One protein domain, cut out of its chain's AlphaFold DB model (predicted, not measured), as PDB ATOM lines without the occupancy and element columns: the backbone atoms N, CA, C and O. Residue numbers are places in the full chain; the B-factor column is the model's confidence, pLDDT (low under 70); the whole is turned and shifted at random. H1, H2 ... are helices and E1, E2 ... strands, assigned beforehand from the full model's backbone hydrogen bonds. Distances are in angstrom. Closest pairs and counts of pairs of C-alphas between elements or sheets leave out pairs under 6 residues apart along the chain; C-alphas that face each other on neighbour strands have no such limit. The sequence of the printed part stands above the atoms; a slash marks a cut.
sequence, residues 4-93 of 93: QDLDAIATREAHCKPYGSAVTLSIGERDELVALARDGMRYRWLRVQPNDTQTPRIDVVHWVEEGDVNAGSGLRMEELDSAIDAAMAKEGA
ATOM      1  N   GLN A   4     189.053 229.346 342.898       77.31
ATOM      2  CA  GLN A   4     188.404 228.288 343.675       77.31
ATOM      3  C   GLN A   4     189.132 226.946 343.518       77.31
ATOM      4  O   GLN A   4     189.302 226.229 344.502       77.31
ATOM      5  N   ASP A   5     189.616 226.629 342.314       80.94
ATOM      6  CA  ASP A   5     190.403 225.420 342.052       80.94
ATOM      7  C   ASP A   5     191.731 225.437 342.830       80.94
ATOM      8  O   ASP A   5     192.136 224.428 343.410       80.94
ATOM      9  N   LEU A   6     192.404 226.592 342.869       80.69
ATOM     10  CA  LEU A   6     193.653 226.777 343.612       80.69
ATOM     11  C   LEU A   6     193.447 226.629 345.121       80.69
ATOM     12  O   LEU A   6     194.204 225.907 345.772       80.69
ATOM     13  N   ASP A   7     192.405 227.259 345.665       84.31
ATOM     14  CA  ASP A   7     192.059 227.164 347.086       84.31
ATOM     15  C   ASP A   7     191.701 225.717 347.471       84.31
ATOM     16  O   ASP A   7     192.121 225.219 348.522       84.31
ATOM     17  N   ALA A   8     190.996 224.995 346.592       85.06
ATOM     18  CA  ALA A   8     190.687 223.579 346.779       85.06
ATOM     19  C   ALA A   8     191.947 222.697 346.768       85.06
ATOM     20  O   ALA A   8     192.049 221.764 347.562       85.06
ATOM     21  N   ILE A   9     192.934 222.991 345.913       84.56
ATOM     22  CA  ILE A   9     194.232 222.296 345.913       84.56
ATOM     23  C   ILE A   9     195.009 222.593 347.199       84.56
ATOM     24  O   ILE A   9     195.552 221.668 347.805       84.56
ATOM     25  N   ALA A  10     195.058 223.858 347.624       83.88
ATOM     26  CA  ALA A  10     195.816 224.294 348.795       83.88
ATOM     27  C   ALA A  10     195.285 223.697 350.106       83.88
ATOM     28  O   ALA A  10     196.051 223.438 351.032       83.88
ATOM     29  N   THR A  11     193.975 223.467 350.171       87.25
ATOM     30  CA  THR A  11     193.290 222.899 351.341       87.25
ATOM     31  C   THR A  11     193.066 221.392 351.243       87.25
ATOM     32  O   THR A  11     192.574 220.782 352.193       87.25
ATOM     33  N   ARG A  12     193.444 220.766 350.120       86.38
ATOM     34  CA  ARG A  12     193.303 219.323 349.924       86.38
ATOM     35  C   ARG A  12     194.117 218.570 350.969       86.38
ATOM     36  O   ARG A  12     195.323 218.773 351.092       86.38
ATOM     37  N   GLU A  13     193.476 217.619 351.643       84.62
ATOM     38  CA  GLU A  13     194.176 216.668 352.501       84.62
ATOM     39  C   GLU A  13     195.235 215.912 351.680       84.62
ATOM     40  O   GLU A  13     194.936 215.220 350.701       84.62
ATOM     41  N   ALA A  14     196.503 216.097 352.044       77.88
ATOM     42  CA  ALA A  14     197.632 215.488 351.365       77.88
ATOM     43  C   ALA A  14     198.281 214.457 352.289       77.88
ATOM     44  O   ALA A  14     198.914 214.802 353.284       77.88
ATOM     45  N   HIS A  15     198.171 213.181 351.929       77.31
ATOM     46  CA  HIS A  15     198.960 212.131 352.559       77.31
ATOM     47  C   HIS A  15     200.232 211.907 351.750       77.31
ATOM     48  O   HIS A  15     200.175 211.632 350.546       77.31
ATOM     49  N   CYS A  16     201.389 211.994 352.407       73.81
ATOM     50  CA  CYS A  16     202.619 211.481 351.823       73.81
ATOM     51  C   CYS A  16     202.403 210.007 351.475       73.81
ATOM     52  O   CYS A  16     201.861 209.238 352.273       73.81
ATOM     53  N   LYS A  17     202.829 209.599 350.279       71.06
ATOM     54  CA  LYS A  17     202.898 208.173 349.984       71.06
ATOM     55  C   LYS A  17     203.890 207.509 350.960       71.06
ATOM     56  O   LYS A  17     204.808 208.186 351.433       71.06
ATOM     57  N   PRO A  18     203.715 206.214 351.283       80.31
ATOM     58  CA  PRO A  18     204.639 205.503 352.160       80.31
ATOM     59  C   PRO A  18     206.088 205.650 351.687       80.31
ATOM     60  O   PRO A  18     206.360 205.619 350.487       80.31
ATOM     61  N   TYR A  19     207.022 205.797 352.628       75.06
ATOM     62  CA  TYR A  19     208.447 205.896 352.316       75.06
ATOM     63  C   TYR A  19     208.886 204.748 351.387       75.06
ATOM     64  O   TYR A  19     208.619 203.582 351.668       75.06
ATOM     65  N   GLY A  20     209.541 205.087 350.273       70.50
ATOM     66  CA  GLY A  20     209.996 204.124 349.263       70.50
ATOM     67  C   GLY A  20     209.009 203.841 348.123       70.50
ATOM     68  O   GLY A  20     209.369 203.141 347.181       70.50
ATOM     69  N   SER A  21     207.795 204.398 348.144       78.12
ATOM     70  CA  SER A  21     206.907 204.331 346.978       78.12
ATOM     71  C   SER A  21     207.418 205.232 345.848       78.12
ATOM     72  O   SER A  21     207.647 206.424 346.068       78.12
ATOM     73  N   ALA A  22     207.537 204.695 344.637       75.31
ATOM     74  CA  ALA A  22     207.829 205.490 343.451       75.31
ATOM     75  C   ALA A  22     206.545 206.121 342.890       75.31
ATOM     76  O   ALA A  22     205.500 205.472 342.819       75.31
ATOM     77  N   VAL A  23     206.637 207.381 342.469       74.44
ATOM     78  CA  VAL A  23     205.638 208.025 341.611       74.44
ATOM     79  C   VAL A  23     206.267 208.156 340.235       74.44
ATOM     80  O   VAL A  23     207.346 208.730 340.098       74.44
ATOM     81  N   THR A  24     205.609 207.595 339.228       83.12
ATOM     82  CA  THR A  24     206.061 207.707 337.844       83.12
ATOM     83  C   THR A  24     205.447 208.958 337.239       83.12
ATOM     84  O   THR A  24     204.227 209.085 337.202       83.12
ATOM     85  N   LEU A  25     206.301 209.863 336.772       84.44
ATOM     86  CA  LEU A  25     205.922 211.002 335.946       84.44
ATOM     87  C   LEU A  25     206.422 210.736 334.530       84.44
ATOM     88  O   LEU A  25     207.515 210.189 334.343       84.44
ATOM     89  N   SER A  26     205.646 211.138 333.533       92.38
ATOM     90  CA  SER A  26     206.160 211.268 332.177       92.38
ATOM     91  C   SER A  26     207.273 212.323 332.124       92.38
ATOM     92  O   SER A  26     207.416 213.175 333.005       92.38
ATOM     93  N   ILE A  27     208.081 212.277 331.062       91.06
ATOM     94  CA  ILE A  27     209.115 213.292 330.820       91.06
ATOM     95  C   ILE A  27     208.481 214.688 330.713       91.06
ATOM     96  O   ILE A  27     209.012 215.623 331.302       91.06
ATOM     97  N   GLY A  28     207.331 214.803 330.039       93.31
ATOM     98  CA  GLY A  28     206.599 216.066 329.902       93.31
ATOM     99  C   GLY A  28     206.171 216.643 331.251       93.31
ATOM    100  O   GLY A  28     206.530 217.772 331.565       93.31
ATOM    101  N   GLU A  29     205.517 215.842 332.096       91.19
ATOM    102  CA  GLU A  29     205.084 216.280 333.436       91.19
ATOM    103  C   GLU A  29     206.269 216.695 334.317       91.19
ATOM    104  O   GLU A  29     206.206 217.679 335.055       91.19
ATOM    105  N   ARG A  30     207.388 215.966 334.236       90.50
ATOM    106  CA  ARG A  30     208.614 216.347 334.943       90.50
ATOM    107  C   ARG A  30     209.139 217.695 334.447       90.50
ATOM    108  O   ARG A  30     209.533 218.527 335.263       90.50
ATOM    109  N   ASP A  31     209.188 217.897 333.137       92.38
ATOM    110  CA  ASP A  31     209.747 219.108 332.540       92.38
ATOM    111  C   ASP A  31     208.871 220.337 332.840       92.38
ATOM    112  O   ASP A  31     209.410 221.403 333.143       92.38
ATOM    113  N   GLU A  32     207.545 220.175 332.884       92.06
ATOM    114  CA  GLU A  32     206.598 221.199 333.344       92.06
ATOM    115  C   GLU A  32     206.830 221.581 334.812       92.06
ATOM    116  O   GLU A  32     206.926 222.766 335.139       92.06
ATOM    117  N   LEU A  33     207.010 220.601 335.705       90.69
ATOM    118  CA  LEU A  33     207.321 220.869 337.115       90.69
ATOM    119  C   LEU A  33     208.669 221.587 337.279       90.69
ATOM    120  O   LEU A  33     208.804 222.487 338.111       90.69
ATOM    121  N   VAL A  34     209.670 221.217 336.478       91.44
ATOM    122  CA  VAL A  34     210.975 221.893 336.461       91.44
ATOM    123  C   VAL A  34     210.844 223.328 335.951       91.44
ATOM    124  O   VAL A  34     211.485 224.225 336.506       91.44
ATOM    125  N   ALA A  35     210.032 223.569 334.921       92.19
ATOM    126  CA  ALA A  35     209.755 224.911 334.419       92.19
ATOM    127  C   ALA A  35     209.076 225.774 335.493       92.19
ATOM    128  O   ALA A  35     209.591 226.843 335.817       92.19
ATOM    129  N   LEU A  36     208.028 225.251 336.140       90.75
ATOM    130  CA  LEU A  36     207.324 225.926 337.233       90.75
ATOM    131  C   LEU A  36     208.270 226.287 338.389       90.75
ATOM    132  O   LEU A  36     208.248 227.406 338.904       90.75
ATOM    133  N   ALA A  37     209.150 225.362 338.782       91.06
ATOM    134  CA  ALA A  37     210.138 225.614 339.827       91.06
ATOM    135  C   ALA A  37     211.139 226.713 339.428       91.06
ATOM    136  O   ALA A  37     211.479 227.567 340.250       91.06
ATOM    137  N   ARG A  38     211.596 226.723 338.168       91.69
ATOM    138  CA  ARG A  38     212.496 227.764 337.641       91.69
ATOM    139  C   ARG A  38     211.821 229.131 337.612       91.69
ATOM    140  O   ARG A  38     212.458 230.109 337.999       91.69
ATOM    141  N   ASP A  39     210.557 229.203 337.212       88.25
ATOM    142  CA  ASP A  39     209.788 230.449 337.213       88.25
ATOM    143  C   ASP A  39     209.597 230.984 338.631       88.25
ATOM    144  O   ASP A  39     209.893 232.152 338.893       88.25
ATOM    145  N   GLY A  40     209.257 230.114 339.585       87.94
ATOM    146  CA  GLY A  40     209.192 230.481 341.000       87.94
ATOM    147  C   GLY A  40     210.521 231.025 341.543       87.94
ATOM    148  O   GLY A  40     210.529 231.998 342.299       87.94
ATOM    149  N   MET A  41     211.662 230.451 341.145       87.12
ATOM    150  CA  MET A  41     212.988 230.957 341.532       87.12
ATOM    151  C   MET A  41     213.295 232.328 340.921       87.12
ATOM    152  O   MET A  41     213.771 233.211 341.636       87.12
ATOM    153  N   ARG A  42     213.007 232.526 339.628       83.44
ATOM    154  CA  ARG A  42     213.177 233.825 338.949       83.44
ATOM    155  C   ARG A  42     212.342 234.902 339.629       83.44
ATOM    156  O   ARG A  42     212.856 235.975 339.935       83.44
ATOM    157  N   TYR A  43     211.087 234.584 339.927       80.88
ATOM    158  CA  TYR A  43     210.169 235.492 340.598       80.88
ATOM    159  C   TYR A  43     210.662 235.873 342.004       80.88
ATOM    160  O   TYR A  43     210.727 237.054 342.343       80.88
ATOM    161  N   ARG A  44     211.131 234.904 342.806       84.56
ATOM    162  CA  ARG A  44     211.748 235.188 344.117       84.56
ATOM    163  C   ARG A  44     212.994 236.063 344.010       84.56
ATOM    164  O   ARG A  44     213.168 236.960 344.828       84.56
ATOM    165  N   TRP A  45     213.853 235.813 343.022       84.00
ATOM    166  CA  TRP A  45     215.045 236.627 342.796       84.00
ATOM    167  C   TRP A  45     214.680 238.079 342.461       84.00
ATOM    168  O   TRP A  45     215.274 238.991 343.031       84.00
ATOM    169  N   LEU A  46     213.668 238.301 341.613       76.88
ATOM    170  CA  LEU A  46     213.174 239.639 341.266       76.88
ATOM    171  C   LEU A  46     212.654 240.404 342.491       76.88
ATOM    172  O   LEU A  46     212.917 241.597 342.622       76.88
ATOM    173  N   ARG A  47     211.968 239.714 343.410       77.81
ATOM    174  CA  ARG A  47     211.413 240.315 344.634       77.81
ATOM    175  C   ARG A  47     212.462 240.832 345.619       77.81
ATOM    176  O   ARG A  47     212.161 241.725 346.401       77.81
ATOM    177  N   VAL A  48     213.676 240.279 345.597       79.62
ATOM    178  CA  VAL A  48     214.774 240.725 346.475       79.62
ATOM    179  C   VAL A  48     215.700 241.739 345.806       79.62
ATOM    180  O   VAL A  48     216.658 242.188 346.436       79.62
ATOM    181  N   GLN A  49     215.450 242.101 344.543       76.62
ATOM    182  CA  GLN A  49     216.274 243.104 343.878       76.62
ATOM    183  C   GLN A  49     216.032 244.492 344.481       76.62
ATOM    184  O   GLN A  49     214.883 244.846 344.760       76.62
ATOM    185  N   PRO A  50     217.091 245.307 344.647       71.25
ATOM    186  CA  PRO A  50     216.954 246.679 345.107       71.25
ATOM    187  C   PRO A  50     215.966 247.467 344.244       71.25
ATOM    188  O   PRO A  50     215.952 247.356 343.014       71.25
ATOM    189  N   ASN A  51     215.166 248.320 344.883       65.06
ATOM    190  CA  ASN A  51     214.350 249.306 344.179       65.06
ATOM    191  C   ASN A  51     215.173 250.555 343.835       65.06
ATOM    192  O   ASN A  51     214.813 251.670 344.194       65.06
ATOM    193  N   ASP A  52     216.312 250.342 343.183       64.94
ATOM    194  CA  ASP A  52     217.226 251.396 342.758       64.94
ATOM    195  C   ASP A  52     217.132 251.559 341.234       64.94
ATOM    196  O   ASP A  52     217.184 250.579 340.493       64.94
ATOM    197  N   THR A  53     216.928 252.785 340.754       62.34
ATOM    198  CA  THR A  53     216.921 253.133 339.320       62.34
ATOM    199  C   THR A  53     218.322 253.124 338.705       62.34
ATOM    200  O   THR A  53     218.441 253.202 337.486       62.34
ATOM    201  N   GLN A  54     219.384 253.049 339.515       62.31
ATOM    202  CA  GLN A  54     220.772 253.176 339.058       62.31
ATOM    203  C   GLN A  54     221.398 251.863 338.560       62.31
ATOM    204  O   GLN A  54     222.475 251.885 337.967       62.31
ATOM    205  N   THR A  55     220.738 250.718 338.764       55.06
ATOM    206  CA  THR A  55     221.208 249.390 338.322       55.06
ATOM    207  C   THR A  55     220.263 248.841 337.244       55.06
ATOM    208  O   THR A  55     219.068 249.135 337.315       55.06
ATOM    209  N   PRO A  56     220.723 248.040 336.254       55.28
ATOM    210  CA  PRO A  56     219.821 247.423 335.285       55.28
ATOM    211  C   PRO A  56     218.729 246.623 336.001       55.28
ATOM    212  O   PRO A  56     219.011 245.635 336.678       55.28
ATOM    213  N   ARG A  57     217.482 247.062 335.848       59.53
ATOM    214  CA  ARG A  57     216.297 246.408 336.400       59.53
ATOM    215  C   ARG A  57     215.286 246.168 335.291       59.53
ATOM    216  O   ARG A  57     215.210 246.932 334.332       59.53
ATOM    217  N   ILE A  58     214.517 245.099 335.438       56.97
ATOM    218  CA  ILE A  58     213.323 244.879 334.629       56.97
ATOM    219  C   ILE A  58     212.184 245.551 335.394       56.97
ATOM    220  O   ILE A  58     211.732 245.022 336.409       56.97
ATOM    221  N   ASP A  59     211.774 246.734 334.941       61.56
ATOM    222  CA  ASP A  59     210.539 247.365 335.403       61.56
ATOM    223  C   ASP A  59     209.367 246.766 334.628       61.56
ATOM    224  O   ASP A  59     209.385 246.722 333.397       61.56
ATOM    225  N   VAL A  60     208.341 246.306 335.345       63.88
ATOM    226  CA  VAL A  60     207.059 245.963 334.726       63.88
ATOM    227  C   VAL A  60     206.202 247.218 334.768       63.88
ATOM    228  O   VAL A  60     205.762 247.653 335.832       63.88
ATOM    229  N   VAL A  61     206.007 247.832 333.605       66.31
ATOM    230  CA  VAL A  61     205.115 248.981 333.458       66.31
ATOM    231  C   VAL A  61     203.726 248.445 333.149       66.31
ATOM    232  O   VAL A  61     203.512 247.833 332.104       66.31
ATOM    233  N   HIS A  62     202.782 248.661 334.065       64.31
ATOM    234  CA  HIS A  62     201.377 248.404 333.779       64.31
ATOM    235  C   HIS A  62     200.833 249.593 332.987       64.31
ATOM    236  O   HIS A  62     200.627 250.680 333.538       64.31
ATOM    237  N   TRP A  63     200.673 249.392 331.681       65.38
ATOM    238  CA  TRP A  63     200.117 250.398 330.788       65.38
ATOM    239  C   TRP A  63     198.595 250.388 330.896       65.38
ATOM    240  O   TRP A  63     197.959 249.347 330.727       65.38
ATOM    241  N   VAL A  64     198.020 251.548 331.187       62.66
ATOM    242  CA  VAL A  64     196.578 251.769 331.104       62.66
ATOM    243  C   VAL A  64     196.371 252.655 329.889       62.66
ATOM    244  O   VAL A  64     197.082 253.644 329.728       62.66
ATOM    245  N   GLU A  65     195.450 252.273 329.009       62.03
ATOM    246  CA  GLU A  65     195.169 252.979 327.759       62.03
ATOM    247  C   GLU A  65     194.516 254.347 328.055       62.03
ATOM    248  O   GLU A  65     193.309 254.530 327.944       62.03
ATOM    249  N   GLU A  66     195.331 255.311 328.488       58.56
ATOM    250  CA  GLU A  66     194.951 256.702 328.789       58.56
ATOM    251  C   GLU A  66     195.411 257.678 327.687       58.56
ATOM    252  O   GLU A  66     195.430 258.892 327.874       58.56
ATOM    253  N   GLY A  67     195.778 257.165 326.508       56.25
ATOM    254  CA  GLY A  67     196.161 257.988 325.354       56.25
ATOM    255  C   GLY A  67     197.590 258.547 325.387       56.25
ATOM    256  O   GLY A  67     197.959 259.290 324.479       56.25
ATOM    257  N   ASP A  68     198.411 258.166 326.369       61.50
ATOM    258  CA  ASP A  68     199.845 258.473 326.422       61.50
ATOM    259  C   ASP A  68     200.664 257.177 326.540       61.50
ATOM    260  O   ASP A  68     200.519 256.388 327.474       61.50
ATOM    261  N   VAL A  69     201.554 256.956 325.572       60.72
ATOM    262  CA  VAL A  69     202.455 255.791 325.506       60.72
ATOM    263  C   VAL A  69     203.490 255.765 326.637       60.72
ATOM    264  O   VAL A  69     204.126 254.738 326.855       60.72
ATOM    265  N   ASN A  70     203.647 256.878 327.360       62.28
ATOM    266  CA  ASN A  70     204.502 256.999 328.540       62.28
ATOM    267  C   ASN A  70     203.706 257.060 329.853       62.28
ATOM    268  O   ASN A  70     204.317 257.094 330.923       62.28
ATOM    269  N   ALA A  71     202.368 257.073 329.801       55.28
ATOM    270  CA  ALA A  71     201.538 257.004 330.995       55.28
ATOM    271  C   ALA A  71     201.428 255.549 331.456       55.28
ATOM    272  O   ALA A  71     201.017 254.654 330.723       55.28
ATOM    273  N   GLY A  72     201.840 255.297 332.690       64.12
ATOM    274  CA  GLY A  72     201.803 253.974 333.285       64.12
ATOM    275  C   GLY A  72     202.230 254.042 334.738       64.12
ATOM    276  O   GLY A  72     203.010 254.907 335.138       64.12
ATOM    277  N   SER A  73     201.705 253.123 335.539       66.38
ATOM    278  CA  SER A  73     202.148 252.971 336.922       66.38
ATOM    279  C   SER A  73     203.231 251.901 336.981       66.38
ATOM    280  O   SER A  73     203.046 250.784 336.490       66.38
ATOM    281  N   GLY A  74     204.370 252.239 337.585       68.12
ATOM    282  CA  GLY A  74     205.377 251.252 337.956       68.12
ATOM    283  C   GLY A  74     204.870 250.448 339.148       68.12
ATOM    284  O   GLY A  74     205.049 250.873 340.285       68.12
ATOM    285  N   LEU A  75     204.210 249.320 338.888       72.00
ATOM    286  CA  LEU A  75     203.706 248.429 339.933       72.00
ATOM    287  C   LEU A  75     204.796 247.435 340.340       72.00
ATOM    288  O   LEU A  75     205.519 246.908 339.490       72.00
ATOM    289  N   ARG A  76     204.915 247.142 341.639       71.06
ATOM    290  CA  ARG A  76     205.844 246.118 342.144       71.06
ATOM    291  C   ARG A  76     205.163 245.212 343.164       71.06
ATOM    292  O   ARG A  76     204.180 245.587 343.789       71.06
ATOM    293  N   MET A  77     205.747 244.030 343.353       77.00
ATOM    294  CA  MET A  77     205.390 243.103 344.431       77.00
ATOM    295  C   MET A  77     203.877 242.806 344.459       77.00
ATOM    296  O   MET A  77     203.315 242.431 343.434       77.00
ATOM    297  N   GLU A  78     203.217 242.973 345.604       81.38
ATOM    298  CA  GLU A  78     201.796 242.675 345.797       81.38
ATOM    299  C   GLU A  78     200.872 243.538 344.921       81.38
ATOM    300  O   GLU A  78     199.792 243.085 344.539       81.38
ATOM    301  N   GLU A  79     201.281 244.763 344.571       77.50
ATOM    302  CA  GLU A  79     200.499 245.647 343.694       77.50
ATOM    303  C   GLU A  79     200.525 245.148 342.247       77.50
ATOM    304  O   GLU A  79     199.500 245.163 341.564       77.50
ATOM    305  N   LEU A  80     201.688 244.659 341.798       79.62
ATOM    306  CA  LEU A  80     201.826 244.032 340.487       79.62
ATOM    307  C   LEU A  80     201.027 242.728 340.423       79.62
ATOM    308  O   LEU A  80     200.292 242.523 339.461       79.62
ATOM    309  N   ASP A  81     201.119 241.888 341.454       83.06
ATOM    310  CA  ASP A  81     200.361 240.634 341.519       83.06
ATOM    311  C   ASP A  81     198.855 240.896 341.472       83.06
ATOM    312  O   ASP A  81     198.142 240.278 340.686       83.06
ATOM    313  N   SER A  82     198.376 241.875 342.244       84.56
ATOM    314  CA  SER A  82     196.957 242.243 342.266       84.56
ATOM    315  C   SER A  82     196.471 242.756 340.907       84.56
ATOM    316  O   SER A  82     195.352 242.448 340.495       84.56
ATOM    317  N   ALA A  83     197.297 243.531 340.195       82.44
ATOM    318  CA  ALA A  83     196.964 244.018 338.858       82.44
ATOM    319  C   ALA A  83     196.949 242.889 337.817       82.44
ATOM    320  O   ALA A  83     196.045 242.855 336.980       82.44
ATOM    321  N   ILE A  84     197.895 241.946 337.897       82.38
ATOM    322  CA  ILE A  84     197.928 240.749 337.046       82.38
ATOM    323  C   ILE A  84     196.695 239.879 337.308       82.38
ATOM    324  O   ILE A  84     195.998 239.518 336.361       82.38
ATOM    325  N   ASP A  85     196.368 239.599 338.571       85.44
ATOM    326  CA  ASP A  85     195.182 238.822 338.947       85.44
ATOM    327  C   ASP A  85     193.895 239.482 338.440       85.44
ATOM    328  O   ASP A  85     193.018 238.812 337.889       85.44
ATOM    329  N   ALA A  86     193.786 240.807 338.572       84.94
ATOM    330  CA  ALA A  86     192.649 241.563 338.062       84.94
ATOM    331  C   ALA A  86     192.554 241.525 336.528       84.94
ATOM    332  O   ALA A  86     191.447 241.465 335.993       84.94
ATOM    333  N   ALA A  87     193.683 241.559 335.814       82.38
ATOM    334  CA  ALA A  87     193.716 241.451 334.356       82.38
ATOM    335  C   ALA A  87     193.318 240.043 333.885       82.38
ATOM    336  O   ALA A  87     192.416 239.910 333.060       82.38
ATOM    337  N   MET A  88     193.895 238.992 334.478       82.31
ATOM    338  CA  MET A  88     193.546 237.602 334.154       82.31
ATOM    339  C   MET A  88     192.074 237.291 334.453       82.31
ATOM    340  O   MET A  88     191.422 236.577 333.694       82.31
ATOM    341  N   ALA A  89     191.520 237.848 335.536       81.25
ATOM    342  CA  ALA A  89     190.103 237.696 335.856       81.25
ATOM    343  C   ALA A  89     189.178 238.352 334.814       81.25
ATOM    344  O   ALA A  89     188.071 237.860 334.609       81.25
ATOM    345  N   LYS A  90     189.615 239.434 334.152       79.38
ATOM    346  CA  LYS A  90     188.860 240.080 333.064       79.38
ATOM    347  C   LYS A  90     188.902 239.279 331.764       79.38
ATOM    348  O   LYS A  90     187.905 239.261 331.060       79.38
ATOM    349  N   GLU A  91     190.026 238.640 331.442       70.25
ATOM    350  CA  GLU A  91     190.151 237.805 330.233       70.25
ATOM    351  C   GLU A  91     189.409 236.464 330.349       70.25
ATOM    352  O   GLU A  91     189.042 235.867 329.339       70.25
ATOM    353  N   GLY A  92     189.203 235.974 331.576       58.22
ATOM    354  CA  GLY A  92     188.485 234.728 331.853       58.22
ATOM    355  C   GLY A  92     186.968 234.859 332.048       58.22
ATOM    356  O   GLY A  92     186.340 233.845 332.364       58.22
ATOM    357  N   ALA A  93     186.402 236.065 331.920       48.06
ATOM    358  CA  ALA A  93     184.971 236.371 332.056       48.06
ATOM    359  C   ALA A  93     184.301 236.548 330.686       48.06
ATOM    360  O   ALA A  93     183.128 236.126 330.561       48.06
TER     361      ALA A  93
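Overview. This is residues 4 to 93 of the 93 residues of an uncharacterized protein of Achromobacter sp. MFA1 R4 (UniProt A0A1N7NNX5). An open, elongated arrangement in which the long helix H2 joins two parts: a long loop folding back to short H1 at one end, and a small strand hairpin, E1 and E2, with H3 at the other. The 90 printed residues run H1, H2, E1, E2, H3, mostly helix, the two strands antiparallel. The whole is extended, radius of gyration of the C-alphas 19.0 A, spanning 58 by 37 by 24 A.

Along the chain. H1, residues 4 to 11, begins at C-alpha 4 (188.404, 228.288, 343.675). H2, residues 27 to 47, is 30.4 A long. E1 is residues 61 to 63, E2 residues 72 to 74. H3, residues 77 to 91, is 21.5 A long, ending at C-alpha 91 (190.151, 237.805, 330.233).

Arrangement. H1 and H2 are apart. H2 and H3 are close but not clearly touching; their closest C-alphas, Arg 47 and Met 77, are 6.6 A apart. In the E1-E2 hairpin, N 62 and O 73 are 3.2 A apart, within hydrogen-bond range. In H1, H2 and H3 every O i to N i+4 pair is within range.

Size, cuts and confidence. The printed part has no cut. Links H1 to H2 and H2 to E1 are long. Residues 4 to 42 and 85 to 93 stand free. pLDDT is under 70 at residues 51 to 74 and 92 to 93.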